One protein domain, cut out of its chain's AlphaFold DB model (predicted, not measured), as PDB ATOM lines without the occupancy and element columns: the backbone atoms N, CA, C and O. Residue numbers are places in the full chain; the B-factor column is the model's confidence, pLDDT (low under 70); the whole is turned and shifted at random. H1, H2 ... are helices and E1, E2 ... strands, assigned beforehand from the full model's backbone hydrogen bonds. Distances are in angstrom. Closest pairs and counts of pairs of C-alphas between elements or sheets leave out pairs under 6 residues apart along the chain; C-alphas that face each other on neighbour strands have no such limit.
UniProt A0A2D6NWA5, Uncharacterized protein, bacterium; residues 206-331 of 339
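What this domain is: This is residues 206 to 331 of the 339 residues of an uncharacterized protein of bacterium (UniProt A0A2D6NWA5). A strongly twisted wall of four strands has one face covered by the long helix H2 and by H6, while its other face is bare; H2 runs through the middle, between the sheet and a group of helices, H1, H3 and H5, that pack on it. H4 packs on H1, far from the sheet. The printed part has 126 residues with six named helices and four named strands, in the order H1 H2 H3 H4 H5 E1 E2 E3 H6 E4; the sheet runs E3 E2 E1 E4 and is mixed, and the class is mixed, helices and strands. The whole is compact, with a radius of gyration of the C-alphas of 13.9 A and spans of 40 by 34 by 26 A.

Where its parts are: H1, residues 206 to 218, begins with C-alpha 206 at (-37.257, -62.854, 40.375) and is 18.4 A long. H2, residues 227 to 245, measures 27.4 A. H3 is residues 251 to 255, H4 residues 258 to 264, and H5 residues 267 to 281, 21.2 A long. E1, residues 284 to 291, begins with C-alpha 284 at (-25.743, -44.019, 34.308) and measures 22.4 A; E2, residues 294 to 301, measures 22.9 A. E3 is residues 306 to 311, H6 residues 316 to 325, and E4 residues 327 to 330, with C-alpha 330 at (-17.140, -30.759, 46.046).

How they stand to each other: H2 is the hub. It touches H5 at a steep tilt of 46 degrees, opposite ways, closest at the C-alphas of Cys 238 and Ala 272, 4.8 A apart. Its residues 230 to 237 touch H1, closest at C-alphas 230 and 218, 6.1 A; residues 237 to 244 touch H3, closest at C-alphas 241 and 252, 5.3 A. H4 touches H1, closest at C-alphas 264 and 206, 6.2 A. H2 is on the sheet, over E3 and E2, at a height of 8.9 A, slantwise to the strands. H6 is on the same face at 9.9 A, and H5 only grazes the sheet with residues 276 to 280. E1, E2 and E3 form a meander, each strand the antiparallel neighbour of the one before, with N 287 and O 298 at 2.8 A and N 307 and O 299 at 2.9 A. E4 is parallel to E1, with N 327 and O 286 at 2.8 A. E3, H6 and E4 form a split strand-helix-strand unit, two strands running the same way with E2 and E1 between them, and its crossover is right-handed. In all six helices every O i to N i+4 pair is within hydrogen-bond range.

The domain as a whole: The C-alphas farthest apart are those of Val 263 and Val 331, 41.0 A. The printed part has no cut. The link from H1 to H2 is short, the other links are tight, and there is no long link. The mean pLDDT of the printed part is 82.7; residues 219 to 225, 245 to 249 and 329 to 331 are under 70.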
ATOM      1  N   PRO A 206     -37.804 -63.698  39.314       93.56
ATOM      2  CA  PRO A 206     -37.257 -62.854  40.375       93.56
ATOM      3  C   PRO A 206     -36.790 -61.483  39.868       93.56
ATOM      4  O   PRO A 206     -37.163 -60.452  40.425       93.56
ATOM      5  N   ALA A 207     -36.096 -61.448  38.724       92.44
ATOM      6  CA  ALA A 207     -35.672 -60.206  38.076       92.44
ATOM      7  C   ALA A 207     -36.846 -59.286  37.700       92.44
ATOM      8  O   ALA A 207     -36.785 -58.082  37.941       92.44
ATOM      9  N   LYS A 208     -37.940 -59.836  37.152       92.31
ATOM     10  CA  LYS A 208     -39.125 -59.046  36.788       92.31
ATOM     11  C   LYS A 208     -39.898 -58.551  37.999       92.31
ATOM     12  O   LYS A 208     -40.413 -57.433  37.960       92.31
ATOM     13  N   LEU A 209     -39.969 -59.340  39.067       93.62
ATOM     14  CA  LEU A 209     -40.571 -58.918  40.331       93.62
ATOM     15  C   LEU A 209     -39.750 -57.798  40.977       93.62
ATOM     16  O   LEU A 209     -40.309 -56.751  41.300       93.62
ATOM     17  N   PHE A 210     -38.433 -57.978  41.074       93.62
ATOM     18  CA  PHE A 210     -37.502 -56.983  41.603       93.62
ATOM     19  C   PHE A 210     -37.575 -55.660  40.834       93.62
ATOM     20  O   PHE A 210     -37.829 -54.613  41.431       93.62
ATOM     21  N   GLU A 211     -37.471 -55.714  39.501       91.31
ATOM     22  CA  GLU A 211     -37.659 -54.558  38.618       91.31
ATOM     23  C   GLU A 211     -38.993 -53.869  38.928       91.31
ATOM     24  O   GLU A 211     -39.045 -52.673  39.220       91.31
ATOM     25  N   ARG A 212     -40.093 -54.629  38.954       89.62
ATOM     26  CA  ARG A 212     -41.430 -54.081  39.195       89.62
ATOM     27  C   ARG A 212     -41.572 -53.414  40.565       89.62
ATOM     28  O   ARG A 212     -42.294 -52.419  40.654       89.62
ATOM     29  N   ALA A 213     -40.929 -53.945  41.604       90.69
ATOM     30  CA  ALA A 213     -40.941 -53.365  42.945       90.69
ATOM     31  C   ALA A 213     -40.267 -51.998  42.978       90.69
ATOM     32  O   ALA A 213     -40.858 -51.027  43.458       90.69
ATOM     33  N   LEU A 214     -39.068 -51.907  42.403       89.94
ATOM     34  CA  LEU A 214     -38.318 -50.659  42.347       89.94
ATOM     35  C   LEU A 214     -39.024 -49.615  41.476       89.94
ATOM     36  O   LEU A 214     -39.146 -48.459  41.880       89.94
ATOM     37  N   TRP A 215     -39.592 -50.030  40.341       86.81
ATOM     38  CA  TRP A 215     -40.425 -49.162  39.505       86.81
ATOM     39  C   TRP A 215     -41.616 -48.594  40.281       86.81
ATOM     40  O   TRP A 215     -41.870 -47.395  40.226       86.81
ATOM     41  N   TYR A 216     -42.330 -49.434  41.038       82.19
ATOM     42  CA  TYR A 216     -43.466 -48.992  41.853       82.19
ATOM     43  C   TYR A 216     -43.050 -47.995  42.943       82.19
ATOM     44  O   TYR A 216     -43.835 -47.121  43.307       82.19
ATOM     45  N   ARG A 217     -41.815 -48.100  43.450       82.44
ATOM     46  CA  ARG A 217     -41.245 -47.153  44.414       82.44
ATOM     47  C   ARG A 217     -40.857 -45.818  43.772       82.44
ATOM     48  O   ARG A 217     -41.084 -44.778  44.386       82.44
ATOM     49  N   GLY A 218     -40.295 -45.857  42.563       70.69
ATOM     50  CA  GLY A 218     -39.812 -44.678  41.839       70.69
ATOM     51  C   GLY A 218     -40.922 -43.802  41.252       70.69
ATOM     52  O   GLY A 218     -40.766 -42.587  41.162       70.69
ATOM     53  N   THR A 219     -42.071 -44.381  40.893       67.62
ATOM     54  CA  THR A 219     -43.175 -43.630  40.277       67.62
ATOM     55  C   THR A 219     -44.145 -43.071  41.325       67.62
ATOM     56  O   THR A 219     -44.856 -43.834  41.979       67.62
ATOM     57  N   LYS A 220     -44.247 -41.738  41.445       56.19
ATOM     58  CA  LYS A 220     -45.279 -41.064  42.269       56.19
ATOM     59  C   LYS A 220     -46.670 -41.040  41.612       56.19
ATOM     60  O   LYS A 220     -47.663 -40.837  42.304       56.19
ATOM     61  N   SER A 221     -46.746 -41.252  40.297       51.19
ATOM     62  CA  SER A 221     -47.967 -41.243  39.483       51.19
ATOM     63  C   SER A 221     -47.824 -42.250  38.338       51.19
ATOM     64  O   SER A 221     -46.751 -42.372  37.752       51.19
ATOM     65  N   VAL A 222     -48.888 -42.996  38.027       51.78
ATOM     66  CA  VAL A 222     -48.896 -44.026  36.966       51.78
ATOM     67  C   VAL A 222     -49.048 -43.407  35.566       51.78
ATOM     68  O   VAL A 222     -48.817 -44.096  34.569       51.78
ATOM     69  N   ASP A 223     -49.409 -42.122  35.492       48.22
ATOM     70  CA  ASP A 223     -49.899 -41.488  34.265       48.22
ATOM     71  C   ASP A 223     -48.872 -40.571  33.571       48.22
ATOM     72  O   ASP A 223     -49.034 -40.275  32.392       48.22
ATOM     73  N   GLU A 224     -47.767 -40.220  34.237       53.06
ATOM     74  CA  GLU A 224     -46.638 -39.476  33.652       53.06
ATOM     75  C   GLU A 224     -45.329 -40.165  34.041       53.06
ATOM     76  O   GLU A 224     -44.655 -39.800  35.001       53.06
ATOM     77  N   ILE A 225     -45.016 -41.245  33.328       59.16
ATOM     78  CA  ILE A 225     -43.753 -41.958  33.503       59.16
ATOM     79  C   ILE A 225     -42.780 -41.420  32.463       59.16
ATOM     80  O   ILE A 225     -42.827 -41.829  31.302       59.16
ATOM     81  N   ASP A 226     -41.877 -40.537  32.883       71.94
ATOM     82  CA  ASP A 226     -40.641 -40.349  32.139       71.94
ATOM     83  C   ASP A 226     -39.742 -41.564  32.410       71.94
ATOM     84  O   ASP A 226     -39.323 -41.859  33.539       71.94
ATOM     85  N   VAL A 227     -39.522 -42.336  31.345       75.50
ATOM     86  CA  VAL A 227     -38.735 -43.566  31.387       75.50
ATOM     87  C   VAL A 227     -37.316 -43.257  31.850       75.50
ATOM     88  O   VAL A 227     -36.809 -43.978  32.705       75.50
ATOM     89  N   HIS A 228     -36.703 -42.174  31.370       72.81
ATOM     90  CA  HIS A 228     -35.337 -41.811  31.743       72.81
ATOM     91  C   HIS A 228     -35.250 -41.388  33.209       72.81
ATOM     92  O   HIS A 228     -34.349 -41.829  33.923       72.81
ATOM     93  N   GLU A 229     -36.221 -40.611  33.697       74.69
ATOM     94  CA  GLU A 229     -36.275 -40.234  35.114       74.69
ATOM     95  C   GLU A 229     -36.365 -41.449  36.032       74.69
ATOM     96  O   GLU A 229     -35.755 -41.486  37.104       74.69
ATOM     97  N   THR A 230     -37.114 -42.463  35.606       84.69
ATOM     98  CA  THR A 230     -37.265 -43.666  36.413       84.69
ATOM     99  C   THR A 230     -35.976 -44.481  36.424       84.69
ATOM    100  O   THR A 230     -35.595 -44.970  37.482       84.69
ATOM    101  N   ARG A 231     -35.248 -44.571  35.303       89.75
ATOM    102  CA  ARG A 231     -33.980 -45.321  35.230       89.75
ATOM    103  C   ARG A 231     -32.902 -44.774  36.162       89.75
ATOM    104  O   ARG A 231     -32.298 -45.561  36.887       89.75
ATOM    105  N   GLY A 232     -32.738 -43.452  36.240       89.88
ATOM    106  CA  GLY A 232     -31.809 -42.845  37.200       89.88
ATOM    107  C   GLY A 232     -32.157 -43.177  38.657       89.88
ATOM    108  O   GLY A 232     -31.279 -43.505  39.451       89.88
ATOM    109  N   LEU A 233     -33.447 -43.178  39.014       89.38
ATOM    110  CA  LEU A 233     -33.891 -43.591  40.353       89.38
ATOM    111  C   LEU A 233     -33.639 -45.079  40.624       89.38
ATOM    112  O   LEU A 233     -33.192 -45.422  41.718       89.38
ATOM    113  N   LEU A 234     -33.889 -45.954  39.646       91.50
ATOM    114  CA  LEU A 234     -33.582 -47.382  39.770       91.50
ATOM    115  C   LEU A 234     -32.091 -47.599  40.029       91.50
ATOM    116  O   LEU A 234     -31.744 -48.370  40.921       91.50
ATOM    117  N   TYR A 235     -31.225 -46.870  39.317       92.81
ATOM    118  CA  TYR A 235     -29.780 -46.963  39.500       92.81
ATOM    119  C   TYR A 235     -29.366 -46.606  40.930       92.81
ATOM    120  O   TYR A 235     -28.595 -47.337  41.559       92.81
ATOM    121  N   ILE A 236     -29.952 -45.543  41.492       91.56
ATOM    122  CA  ILE A 236     -29.755 -45.184  42.901       91.56
ATOM    123  C   ILE A 236     -30.230 -46.316  43.819       91.56
ATOM    124  O   ILE A 236     -29.498 -46.718  44.721       91.56
ATOM    125  N   TYR A 237     -31.432 -46.860  43.605       92.31
ATOM    126  CA  TYR A 237     -31.990 -47.894  44.488       92.31
ATOM    127  C   TYR A 237     -31.138 -49.159  44.492       92.31
ATOM    128  O   TYR A 237     -30.889 -49.718  45.558       92.31
ATOM    129  N   CYS A 238     -30.658 -49.586  43.323       92.38
ATOM    130  CA  CYS A 238     -29.762 -50.728  43.199       92.38
ATOM    131  C   CYS A 238     -28.459 -50.507  43.977       92.38
ATOM    132  O   CYS A 238     -28.070 -51.384  44.746       92.38
ATOM    133  N   ASN A 239     -27.846 -49.322  43.866       90.75
ATOM    134  CA  ASN A 239     -26.644 -48.968  44.627       90.75
ATOM    135  C   ASN A 239     -26.889 -48.990  46.147       90.75
ATOM    136  O   ASN A 239     -26.097 -49.566  46.892       90.75
ATOM    137  N   LEU A 240     -28.010 -48.433  46.620       88.81
ATOM    138  CA  LEU A 240     -28.374 -48.446  48.046       88.81
ATOM    139  C   LEU A 240     -28.614 -49.869  48.576       88.81
ATOM    140  O   LEU A 240     -28.163 -50.228  49.669       88.81
ATOM    141  N   ILE A 241     -29.316 -50.701  47.806       88.88
ATOM    142  CA  ILE A 241     -29.557 -52.104  48.165       88.88
ATOM    143  C   ILE A 241     -28.228 -52.857  48.233       88.88
ATOM    144  O   ILE A 241     -27.965 -53.530  49.229       88.88
ATOM    145  N   PHE A 242     -27.369 -52.699  47.225       84.50
ATOM    146  CA  PHE A 242     -26.074 -53.370  47.162       84.50
ATOM    147  C   PHE A 242     -25.153 -52.957  48.319       84.50
ATOM    148  O   PHE A 242     -24.599 -53.820  49.001       84.50
ATOM    149  N   ALA A 243     -25.076 -51.657  48.625       79.44
ATOM    150  CA  ALA A 243     -24.277 -51.133  49.734       79.44
ATOM    151  C   ALA A 243     -24.687 -51.710  51.099       79.44
ATOM    152  O   ALA A 243     -23.850 -51.892  51.984       79.44
ATOM    153  N   SER A 244     -25.968 -52.046  51.265       77.19
ATOM    154  CA  SER A 244     -26.485 -52.613  52.515       77.19
ATOM    155  C   SER A 244     -26.111 -54.080  52.722       77.19
ATOM    156  O   SER A 244     -26.021 -54.525  53.866       77.19
ATOM    157  N   GLY A 245     -25.857 -54.827  51.640       68.88
ATOM    158  CA  GLY A 245     -25.444 -56.232  51.709       68.88
ATOM    159  C   GLY A 245     -24.082 -56.430  52.378       68.88
ATOM    160  O   GLY A 245     -23.844 -57.470  52.985       68.88
ATOM    161  N   GLY A 246     -23.213 -55.415  52.332       59.84
ATOM    162  CA  GLY A 246     -21.899 -55.437  52.982       59.84
ATOM    163  C   GLY A 246     -21.894 -55.004  54.451       59.84
ATOM    164  O   GLY A 246     -20.907 -55.242  55.143       59.84
ATOM    165  N   THR A 247     -22.963 -54.364  54.938       59.25
ATOM    166  CA  THR A 247     -22.967 -53.660  56.238       59.25
ATOM    167  C   THR A 247     -24.114 -54.059  57.169       59.25
ATOM    168  O   THR A 247     -24.122 -53.651  58.327       59.25
ATOM    169  N   GLY A 248     -25.080 -54.856  56.695       60.62
ATOM    170  CA  GLY A 248     -26.283 -55.201  57.462       60.62
ATOM    171  C   GLY A 248     -27.292 -54.048  57.561       60.62
ATOM    172  O   GLY A 248     -28.081 -54.003  58.503       60.62
ATOM    173  N   GLY A 249     -27.241 -53.110  56.611       63.44
ATOM    174  CA  GLY A 249     -28.045 -51.890  56.595       63.44
ATOM    175  C   GLY A 249     -29.546 -52.084  56.345       63.44
ATOM    176  O   GLY A 249     -29.991 -53.094  55.800       63.44
ATOM    177  N   ASP A 250     -30.336 -51.062  56.693       75.12
ATOM    178  CA  ASP A 250     -31.807 -51.092  56.623       75.12
ATOM    179  C   ASP A 250     -32.404 -50.585  55.294       75.12
ATOM    180  O   ASP A 250     -33.622 -50.658  55.114       75.12
ATOM    181  N   TRP A 251     -31.609 -50.105  54.324       77.94
ATOM    182  CA  TRP A 251     -32.165 -49.610  53.050       77.94
ATOM    183  C   TRP A 251     -32.974 -50.651  52.266       77.94
ATOM    184  O   TRP A 251     -34.035 -50.294  51.757       77.94
ATOM    185  N   PRO A 252     -32.600 -51.946  52.209       75.25
ATOM    186  CA  PRO A 252     -33.453 -52.960  51.610       75.25
ATOM    187  C   PRO A 252     -34.840 -53.005  52.254       75.25
ATOM    188  O   PRO A 252     -35.822 -53.200  51.546       75.25
ATOM    189  N   LYS A 253     -34.948 -52.765  53.570       78.50
ATOM    190  CA  LYS A 253     -36.233 -52.732  54.287       78.50
ATOM    191  C   LYS A 253     -37.062 -51.489  53.954       78.50
ATOM    192  O   LYS A 253     -38.284 -51.535  54.042       78.50
ATOM    193  N   SER A 254     -36.421 -50.374  53.594       80.56
ATOM    194  CA  SER A 254     -37.114 -49.127  53.239       80.56
ATOM    195  C   SER A 254     -37.448 -49.011  51.747       80.56
ATOM    196  O   SER A 254     -38.353 -48.254  51.373       80.56
ATOM    197  N   LEU A 255     -36.732 -49.751  50.894       86.50
ATOM    198  CA  LEU A 255     -36.894 -49.757  49.438       86.50
ATOM    199  C   LEU A 255     -37.763 -50.916  48.940       86.50
ATOM    200  O   LEU A 255     -38.521 -50.734  47.987       86.50
ATOM    201  N   LEU A 256     -37.692 -52.079  49.592       89.81
ATOM    202  CA  LEU A 256     -38.491 -53.260  49.273       89.81
ATOM    203  C   LEU A 256     -39.391 -53.622  50.455       89.81
ATOM    204  O   LEU A 256     -38.975 -53.588  51.611       89.81
ATOM    205  N   SER A 257     -40.630 -54.012  50.158       88.75
ATOM    206  CA  SER A 257     -41.545 -54.506  51.185       88.75
ATOM    207  C   SER A 257     -41.068 -55.831  51.780       88.75
ATOM    208  O   SER A 257     -40.370 -56.607  51.126       88.75
ATOM    209  N   ASP A 258     -41.512 -56.133  52.999       89.69
ATOM    210  CA  ASP A 258     -41.233 -57.406  53.672       89.69
ATOM    211  C   ASP A 258     -41.656 -58.606  52.820       89.69
ATOM    212  O   ASP A 258     -40.888 -59.551  52.674       89.69
ATOM    213  N   SER A 259     -42.823 -58.529  52.174       91.06
ATOM    214  CA  SER A 259     -43.309 -59.566  51.258       91.06
ATOM    215  C   SER A 259     -42.427 -59.727  50.021       91.06
ATOM    216  O   SER A 259     -42.175 -60.848  49.598       91.06
ATOM    217  N   MET A 260     -41.908 -58.634  49.445       92.88
ATOM    218  CA  MET A 260     -40.965 -58.748  48.329       92.88
ATOM    219  C   MET A 260     -39.650 -59.387  48.782       92.88
ATOM    220  O   MET A 260     -39.105 -60.237  48.084       92.88
ATOM    221  N   ARG A 261     -39.164 -59.029  49.975       91.88
ATOM    222  CA  ARG A 261     -37.953 -59.629  50.543       91.88
ATOM    223  C   ARG A 261     -38.135 -61.112  50.861       91.88
ATOM    224  O   ARG A 261     -37.224 -61.889  50.614       91.88
ATOM    225  N   ALA A 262     -39.311 -61.504  51.346       91.56
ATOM    226  CA  ALA A 262     -39.648 -62.900  51.596       91.56
ATOM    227  C   ALA A 262     -39.720 -63.732  50.304       91.56
ATOM    228  O   ALA A 262     -39.319 -64.889  50.318       91.56
ATOM    229  N   VAL A 263     -40.207 -63.149  49.201       93.56
ATOM    230  CA  VAL A 263     -40.294 -63.830  47.896       93.56
ATOM    231  C   VAL A 263     -38.930 -63.949  47.213       93.56
ATOM    232  O   VAL A 263     -38.634 -64.990  46.641       93.56
ATOM    233  N   LEU A 264     -38.106 -62.899  47.245       92.94
ATOM    234  CA  LEU A 264     -36.819 -62.887  46.534       92.94
ATOM    235  C   LEU A 264     -35.656 -63.471  47.348       92.94
ATOM    236  O   LEU A 264     -34.655 -63.883  46.767       92.94
ATOM    237  N   GLY A 265     -35.757 -63.475  48.680       90.50
ATOM    238  CA  GLY A 265     -34.720 -63.997  49.568       90.50
ATOM    239  C   GLY A 265     -33.339 -63.393  49.295       90.50
ATOM    240  O   GLY A 265     -33.181 -62.174  49.189       90.50
ATOM    241  N   ASP A 266     -32.340 -64.262  49.162       87.31
ATOM    242  CA  ASP A 266     -30.938 -63.875  48.976       87.31
ATOM    243  C   ASP A 266     -30.625 -63.362  47.558       87.31
ATOM    244  O   ASP A 266     -29.590 -62.724  47.341       87.31
ATOM    245  N   GLU A 267     -31.519 -63.565  46.580       90.94
ATOM    246  CA  GLU A 267     -31.287 -63.136  45.194       90.94
ATOM    247  C   GLU A 267     -31.267 -61.612  45.034       90.94
ATOM    248  O   GLU A 267     -30.694 -61.101  44.071       90.94
ATOM    249  N   ILE A 268     -31.842 -60.869  45.985       91.81
ATOM    250  CA  ILE A 268     -31.983 -59.405  45.942       91.81
ATOM    251  C   ILE A 268     -30.664 -58.709  45.595       91.81
ATOM    252  O   ILE A 268     -30.651 -57.801  44.765       91.81
ATOM    253  N   PHE A 269     -29.551 -59.131  46.198       90.38
ATOM    254  CA  PHE A 269     -28.254 -58.492  45.973       90.38
ATOM    255  C   PHE A 269     -27.675 -58.817  44.594       90.38
ATOM    256  O   PHE A 269     -27.107 -57.935  43.950       90.38
ATOM    257  N   SER A 270     -27.857 -60.051  44.111       92.38
ATOM    258  CA  SER A 270     -27.442 -60.433  42.757       92.38
ATOM    259  C   SER A 270     -28.270 -59.698  41.702       92.38
ATOM    260  O   SER A 270     -27.710 -59.158  40.750       92.38
ATOM    261  N   LEU A 271     -29.587 -59.599  41.905       94.25
ATOM    262  CA  LEU A 271     -30.496 -58.861  41.028       94.25
ATOM    263  C   LEU A 271     -30.171 -57.364  41.003       94.25
ATOM    264  O   LEU A 271     -30.122 -56.770  39.925       94.25
ATOM    265  N   ALA A 272     -29.898 -56.766  42.167       92.88
ATOM    266  CA  ALA A 272     -29.461 -55.379  42.263       92.88
ATOM    267  C   ALA A 272     -28.140 -55.150  41.514       92.88
ATOM    268  O   ALA A 272     -28.044 -54.189  40.757       92.88
ATOM    269  N   GLY A 273     -27.156 -56.042  41.676       92.19
ATOM    270  CA  GLY A 273     -25.859 -55.948  40.999       92.19
ATOM    271  C   GLY A 273     -25.956 -56.068  39.474       92.19
ATOM    272  O   GLY A 273     -25.353 -55.266  38.762       92.19
ATOM    273  N   HIS A 274     -26.751 -57.015  38.963       94.00
ATOM    274  CA  HIS A 274     -26.983 -57.146  37.520       94.00
ATOM    275  C   HIS A 274     -27.679 -55.908  36.947       94.00
ATOM    276  O   HIS A 274     -27.180 -55.319  35.998       94.00
ATOM    277  N   MET A 275     -28.768 -55.449  37.572       94.38
ATOM    278  CA  MET A 275     -29.494 -54.266  37.102       94.38
ATOM    279  C   MET A 275     -28.649 -52.989  37.177       94.38
ATOM    280  O   MET A 275     -28.750 -52.134  36.306       94.38
ATOM    281  N   MET A 276     -27.808 -52.860  38.204       93.25
ATOM    282  CA  MET A 276     -26.841 -51.770  38.312       93.25
ATOM    283  C   MET A 276     -25.834 -51.810  37.161       93.25
ATOM    284  O   MET A 276     -25.564 -50.775  36.567       93.25
ATOM    285  N   THR A 277     -25.321 -52.992  36.813       94.19
ATOM    286  CA  THR A 277     -24.401 -53.155  35.676       94.19
ATOM    287  C   THR A 277     -25.085 -52.762  34.368       94.19
ATOM    288  O   THR A 277     -24.565 -51.915  33.653       94.19
ATOM    289  N   ASP A 278     -26.296 -53.269  34.119       93.88
ATOM    290  CA  ASP A 278     -27.075 -52.941  32.918       93.88
ATOM    291  C   ASP A 278     -27.340 -51.429  32.797       93.88
ATOM    292  O   ASP A 278     -27.223 -50.848  31.724       93.88
ATOM    293  N   LEU A 279     -27.690 -50.766  33.905       93.69
ATOM    294  CA  LEU A 279     -27.919 -49.318  33.932       93.69
ATOM    295  C   LEU A 279     -26.617 -48.521  33.765       93.69
ATOM    296  O   LEU A 279     -26.633 -47.450  33.162       93.69
ATOM    297  N   SER A 280     -25.494 -49.029  34.268       93.31
ATOM    298  CA  SER A 280     -24.188 -48.404  34.058       93.31
ATOM    299  C   SER A 280     -23.739 -48.509  32.599       93.31
ATOM    300  O   SER A 280     -23.267 -47.518  32.046       93.31
ATOM    301  N   ASP A 281     -23.972 -49.654  31.950       94.19
ATOM    302  CA  ASP A 281     -23.713 -49.862  30.517       94.19
ATOM    303  C   ASP A 281     -24.581 -48.954  29.627       94.19
ATOM    304  O   ASP A 281     -24.202 -48.624  28.504       94.19
ATOM    305  N   GLU A 282     -25.736 -48.516  30.131       92.81
ATOM    306  CA  GLU A 282     -26.580 -47.500  29.499       92.81
ATOM    307  C   GLU A 282     -26.108 -46.060  29.745       92.81
ATOM    308  O   GLU A 282     -26.750 -45.140  29.256       92.81
ATOM    309  N   GLY A 283     -25.019 -45.843  30.490       93.25
ATOM    310  CA  GLY A 283     -24.432 -44.520  30.712       93.25
ATOM    311  C   GLY A 283     -24.840 -43.840  32.021       93.25
ATOM    312  O   GLY A 283     -24.609 -42.638  32.163       93.25
ATOM    313  N   TRP A 284     -25.446 -44.561  32.976       93.81
ATOM    314  CA  TRP A 284     -25.743 -44.019  34.308       93.81
ATOM    315  C   TRP A 284     -24.555 -44.151  35.271       93.81
ATOM    316  O   TRP A 284     -23.999 -45.228  35.475       93.81
ATOM    317  N   THR A 285     -24.229 -43.053  35.946       93.00
ATOM    318  CA  THR A 285     -23.201 -42.962  36.989       93.00
ATOM    319  C   THR A 285     -23.791 -42.393  38.278       93.00
ATOM    320  O   THR A 285     -24.805 -41.691  38.266       93.00
ATOM    321  N   LEU A 286     -23.197 -42.745  39.424       92.31
ATOM    322  CA  LEU A 286     -23.656 -42.299  40.741       92.31
ATOM    323  C   LEU A 286     -22.734 -41.182  41.213       92.31
ATOM    324  O   LEU A 286     -21.519 -41.349  41.230       92.31
ATOM    325  N   HIS A 287     -23.310 -40.058  41.615       90.38
ATOM    326  CA  HIS A 287     -22.575 -38.885  42.058       90.38
ATOM    327  C   HIS A 287     -22.958 -38.521  43.486       90.38
ATOM    328  O   HIS A 287     -24.126 -38.579  43.882       90.38
ATOM    329  N   GLY A 288     -21.945 -38.136  44.258       85.69
ATOM    330  CA  GLY A 288     -22.081 -37.690  45.636       85.69
ATOM    331  C   GLY A 288     -21.785 -36.200  45.757       85.69
ATOM    332  O   GLY A 288     -20.723 -35.738  45.340       85.69
ATOM    333  N   LYS A 289     -22.704 -35.454  46.370       83.94
ATOM    334  CA  LYS A 289     -22.533 -34.045  46.744       83.94
ATOM    335  C   LYS A 289     -22.511 -33.932  48.258       83.94
ATOM    336  O   LYS A 289     -23.480 -34.303  48.914       83.94
ATOM    337  N   ILE A 290     -21.423 -33.411  48.814       79.25
ATOM    338  CA  ILE A 290     -21.337 -33.135  50.252       79.25
ATOM    339  C   ILE A 290     -21.782 -31.692  50.489       79.25
ATOM    340  O   ILE A 290     -21.232 -30.764  49.900       79.25
ATOM    341  N   ALA A 291     -22.773 -31.503  51.358       77.12
ATOM    342  CA  ALA A 291     -23.212 -30.187  51.803       77.12
ATOM    343  C   ALA A 291     -23.541 -30.236  53.297       77.12
ATOM    344  O   ALA A 291     -24.384 -31.022  53.710       77.12
ATOM    345  N   TYR A 292     -22.897 -29.379  54.097       74.69
ATOM    346  CA  TYR A 292     -23.119 -29.291  55.551       74.69
ATOM    347  C   TYR A 292     -22.992 -30.643  56.277       74.69
ATOM    348  O   TYR A 292     -23.847 -30.995  57.082       74.69
ATOM    349  N   ASP A 293     -21.943 -31.407  55.954       73.56
ATOM    350  CA  ASP A 293     -21.673 -32.768  56.456       73.56
ATOM    351  C   ASP A 293     -22.685 -33.854  56.033       73.56
ATOM    352  O   ASP A 293     -22.480 -35.033  56.324       73.56
ATOM    353  N   ASP A 294     -23.721 -33.498  55.271       78.88
ATOM    354  CA  ASP A 294     -24.665 -34.443  54.684       78.88
ATOM    355  C   ASP A 294     -24.209 -34.871  53.279       78.88
ATOM    356  O   ASP A 294     -23.781 -34.049  52.459       78.88
ATOM    357  N   LEU A 295     -24.339 -36.167  52.975       79.94
ATOM    358  CA  LEU A 295     -24.138 -36.701  51.628       79.94
ATOM    359  C   LEU A 295     -25.470 -36.710  50.879       79.94
ATOM    360  O   LEU A 295     -26.428 -37.350  51.303       79.94
ATOM    361  N   TYR A 296     -25.514 -36.040  49.739       85.88
ATOM    362  CA  TYR A 296     -26.611 -36.098  48.785       85.88
ATOM    363  C   TYR A 296     -26.179 -36.955  47.607       85.88
ATOM    364  O   TYR A 296     -25.063 -36.795  47.113       85.88
ATOM    365  N   ILE A 297     -27.057 -37.844  47.151       89.19
ATOM    366  CA  ILE A 297     -26.761 -38.699  46.000       89.19
ATOM    367  C   ILE A 297     -27.673 -38.387  44.821       89.19
ATOM    368  O   ILE A 297     -28.874 -38.116  44.967       89.19
ATOM    369  N   GLU A 298     -27.080 -38.451  43.639       91.25
ATOM    370  CA  GLU A 298     -27.761 -38.303  42.366       91.25
ATOM    371  C   GLU A 298     -27.229 -39.310  41.350       91.25
ATOM    372  O   GLU A 298     -26.063 -39.688  41.385       91.25
ATOM    373  N   ALA A 299     -28.096 -39.752  40.449       91.81
ATOM    374  CA  ALA A 299     -27.695 -40.463  39.250       91.81
ATOM    375  C   ALA A 299     -27.598 -39.463  38.100       91.81
ATOM    376  O   ALA A 299     -28.505 -38.643  37.914       91.81
ATOM    377  N   MET A 300     -26.517 -39.543  37.334       92.31
ATOM    378  CA  MET A 300     -26.291 -38.733  36.141       92.31
ATOM    379  C   MET A 300     -26.155 -39.651  34.931       92.31
ATOM    380  O   MET A 300     -25.559 -40.717  35.025       92.31
ATOM    381  N   HIS A 301     -26.753 -39.255  33.817       93.81
ATOM    382  CA  HIS A 301     -26.608 -39.915  32.525       93.81
ATOM    383  C   HIS A 301     -25.603 -39.142  31.667       93.81
ATOM    384  O   HIS A 301     -25.522 -37.914  31.781       93.81
ATOM    385  N   GLU A 302     -24.915 -39.817  30.748       90.62
ATOM    386  CA  GLU A 302     -23.960 -39.189  29.818       90.62
ATOM    387  C   GLU A 302     -24.561 -38.050  28.968       90.62
ATOM    388  O   GLU A 302     -23.885 -37.064  28.674       90.62
ATOM    389  N   ASP A 303     -25.862 -38.115  28.674       89.19
ATOM    390  CA  ASP A 303     -26.616 -37.059  27.970       89.19
ATOM    391  C   ASP A 303     -26.943 -35.824  28.842       89.19
ATOM    392  O   ASP A 303     -27.667 -34.920  28.416       89.19
ATOM    393  N   GLY A 304     -26.455 -35.774  30.085       85.62
ATOM    394  CA  GLY A 304     -26.675 -34.669  31.024       85.62
ATOM    395  C   GLY A 304     -27.997 -34.730  31.795       85.62
ATOM    396  O   GLY A 304     -28.335 -33.783  32.508       85.62
ATOM    397  N   LEU A 305     -28.754 -35.828  31.683       85.56
ATOM    398  CA  LEU A 305     -29.945 -36.063  32.504       85.56
ATOM    399  C   LEU A 305     -29.530 -36.389  33.937       85.56
ATOM    400  O   LEU A 305     -28.625 -37.187  34.159       85.56
ATOM    401  N   THR A 306     -30.216 -35.811  34.919       86.06
ATOM    402  CA  THR A 306     -29.904 -36.037  36.334       86.06
ATOM    403  C   THR A 306     -31.147 -36.395  37.130       86.06
ATOM    404  O   THR A 306     -32.261 -35.951  36.822       86.06
ATOM    405  N   ARG A 307     -30.970 -37.225  38.161       86.75
ATOM    406  CA  ARG A 307     -32.005 -37.587  39.134       86.75
ATOM    407  C   ARG A 307     -31.425 -37.595  40.534       86.75
ATOM    408  O   ARG A 307     -30.531 -38.377  40.826       86.75
ATOM    409  N   SER A 308     -31.975 -36.770  41.414       83.69
ATOM    410  CA  SER A 308     -31.555 -36.711  42.813       83.69
ATOM    411  C   SER A 308     -32.465 -37.566  43.694       83.69
ATOM    412  O   SER A 308     -33.688 -37.528  43.561       83.69
ATOM    413  N   TRP A 309     -31.869 -38.297  44.633       81.38
ATOM    414  CA  TRP A 309     -32.598 -38.945  45.729       81.38
ATOM    415  C   TRP A 309     -32.853 -37.966  46.875       81.38
ATOM    416  O   TRP A 309     -33.953 -37.911  47.422       81.38
ATOM    417  N   GLY A 310     -31.839 -37.158  47.196       79.75
ATOM    418  CA  GLY A 310     -31.819 -36.280  48.360       79.75
ATOM    419  C   GLY A 310     -30.740 -36.701  49.354       79.75
ATOM    420  O   GLY A 310     -29.784 -37.389  48.988       79.75
ATOM    421  N   ARG A 311     -30.896 -36.251  50.601       80.50
ATOM    422  CA  ARG A 311     -29.989 -36.565  51.708       80.50
ATOM    423  C   ARG A 311     -29.968 -38.073  51.962       80.50
ATOM    424  O   ARG A 311     -31.013 -38.720  52.024       80.50
ATOM    425  N   LEU A 312     -28.768 -38.622  52.098       78.81
ATOM    426  CA  LEU A 312     -28.545 -40.018  52.415       78.81
ATOM    427  C   LEU A 312     -28.615 -40.217  53.931       78.81
ATOM    428  O   LEU A 312     -27.711 -39.816  54.658       78.81
ATOM    429  N   ASP A 313     -29.676 -40.871  54.396       75.94
ATOM    430  CA  ASP A 313     -29.816 -41.273  55.794       75.94
ATOM    431  C   ASP A 313     -29.463 -42.765  55.931       75.94
ATOM    432  O   ASP A 313     -30.136 -43.616  55.350       75.94
ATOM    433  N   GLY A 314     -28.403 -43.093  56.673       71.00
ATOM    434  CA  GLY A 314     -27.913 -44.462  56.893       71.00
ATOM    435  C   GLY A 314     -26.843 -44.519  57.988       71.00
ATOM    436  O   GLY A 314     -26.498 -43.485  58.563       71.00
ATOM    437  N   THR A 315     -26.314 -45.708  58.304       77.12
ATOM    438  CA  THR A 315     -25.169 -45.792  59.229       77.12
ATOM    439  C   THR A 315     -23.913 -45.198  58.577       77.12
ATOM    440  O   THR A 315     -23.819 -45.185  57.347       77.12
ATOM    441  N   PRO A 316     -22.928 -44.722  59.359       80.31
ATOM    442  CA  PRO A 316     -21.672 -44.216  58.807       80.31
ATOM    443  C   PRO A 316     -20.999 -45.199  57.839       80.31
ATOM    444  O   PRO A 316     -20.535 -44.796  56.777       80.31
ATOM    445  N   GLU A 317     -21.017 -46.497  58.147       77.31
ATOM    446  CA  GLU A 317     -20.445 -47.546  57.298       77.31
ATOM    447  C   GLU A 317     -21.181 -47.657  55.958       77.31
ATOM    448  O   GLU A 317     -20.550 -47.794  54.913       77.31
ATOM    449  N   MET A 318     -22.513 -47.562  55.968       72.81
ATOM    450  CA  MET A 318     -23.324 -47.569  54.746       72.81
ATOM    451  C   MET A 318     -23.038 -46.344  53.874       72.81
ATOM    452  O   MET A 318     -22.918 -46.464  52.655       72.81
ATOM    453  N   ILE A 319     -22.915 -45.171  54.502       78.50
ATOM    454  CA  ILE A 319     -22.593 -43.917  53.817       78.50
ATOM    455  C   ILE A 319     -21.203 -44.004  53.179       78.50
ATOM    456  O   ILE A 319     -21.047 -43.578  52.039       78.50
ATOM    457  N   GLU A 320     -20.217 -44.592  53.860       80.50
ATOM    458  CA  GLU A 320     -18.870 -44.793  53.310       80.50
ATOM    459  C   GLU A 320     -18.851 -45.773  52.126       80.50
ATOM    460  O   GLU A 320     -18.174 -45.509  51.132       80.50
ATOM    461  N   VAL A 321     -19.636 -46.858  52.163       78.62
ATOM    462  CA  VAL A 321     -19.752 -47.776  51.012       78.62
ATOM    463  C   VAL A 321     -20.345 -47.062  49.796       78.62
ATOM    464  O   VAL A 321     -19.801 -47.174  48.699       78.62
ATOM    465  N   VAL A 322     -21.420 -46.288  49.983       78.75
ATOM    466  CA  VAL A 322     -22.026 -45.506  48.891       78.75
ATOM    467  C   VAL A 322     -21.066 -44.426  48.399       78.75
ATOM    468  O   VAL A 322     -20.904 -44.261  47.196       78.75
ATOM    469  N   ARG A 323     -20.365 -43.737  49.305       79.94
ATOM    470  CA  ARG A 323     -19.338 -42.744  48.961       79.94
ATOM    471  C   ARG A 323     -18.230 -43.344  48.098       79.94
ATOM    472  O   ARG A 323     -17.809 -42.697  47.148       79.94
ATOM    473  N   GLY A 324     -17.791 -44.568  48.392       78.88
ATOM    474  CA  GLY A 324     -16.801 -45.284  47.583       78.88
ATOM    475  C   GLY A 324     -17.287 -45.660  46.177       78.88
ATOM    476  O   GLY A 324     -16.459 -45.855  45.293       78.88
ATOM    477  N   ALA A 325     -18.603 -45.743  45.966       77.88
ATOM    478  CA  ALA A 325     -19.226 -45.988  44.664       77.88
ATOM    479  C   ALA A 325     -19.573 -44.696  43.896       77.88
ATOM    480  O   ALA A 325     -19.902 -44.761  42.713       77.88
ATOM    481  N   CYS A 326     -19.514 -43.534  44.555       81.50
ATOM    482  CA  CYS A 326     -19.835 -42.244  43.955       81.50
ATOM    483  C   CYS A 326     -18.621 -41.591  43.286       81.50
ATOM    484  O   CYS A 326     -17.531 -41.518  43.855       81.50
ATOM    485  N   GLU A 327     -18.859 -40.946  42.146       78.75
ATOM    486  CA  GLU A 327     -18.022 -39.840  41.699       78.75
ATOM    487  C   GLU A 327     -18.305 -38.618  42.584       78.75
ATOM    488  O   GLU A 327     -19.412 -38.073  42.621       78.75
ATOM    489  N   MET A 328     -17.309 -38.221  43.375       76.75
ATOM    490  CA  MET A 328     -17.471 -37.160  44.364       76.75
ATOM    491  C   MET A 328     -17.248 -35.785  43.737       76.75
ATOM    492  O   MET A 328     -16.211 -35.525  43.123       76.75
ATOM    493  N   HIS A 329     -18.202 -34.884  43.959       64.94
ATOM    494  CA  HIS A 329     -18.082 -33.482  43.586       64.94
ATOM    495  C   HIS A 329     -18.162 -32.600  44.827       64.94
ATOM    496  O   HIS A 329     -19.175 -32.578  45.532       64.94
ATOM    497  N   ASP A 330     -17.102 -31.830  45.062       53.56
ATOM    498  CA  ASP A 330     -17.140 -30.759  46.046       53.56
ATOM    499  C   ASP A 330     -18.075 -29.666  45.536       53.56
ATOM    500  O   ASP A 330     -17.804 -28.988  44.538       53.56
ATOM    501  N   VAL A 331     -19.185 -29.468  46.242       54.41
ATOM    502  CA  VAL A 331     -19.953 -28.239  46.097       54.41
ATOM    503  C   VAL A 331     -19.124 -27.175  46.795       54.41
ATOM    504  O   VAL A 331     -19.201 -27.017  48.012       54.41
TER     505      VAL A 331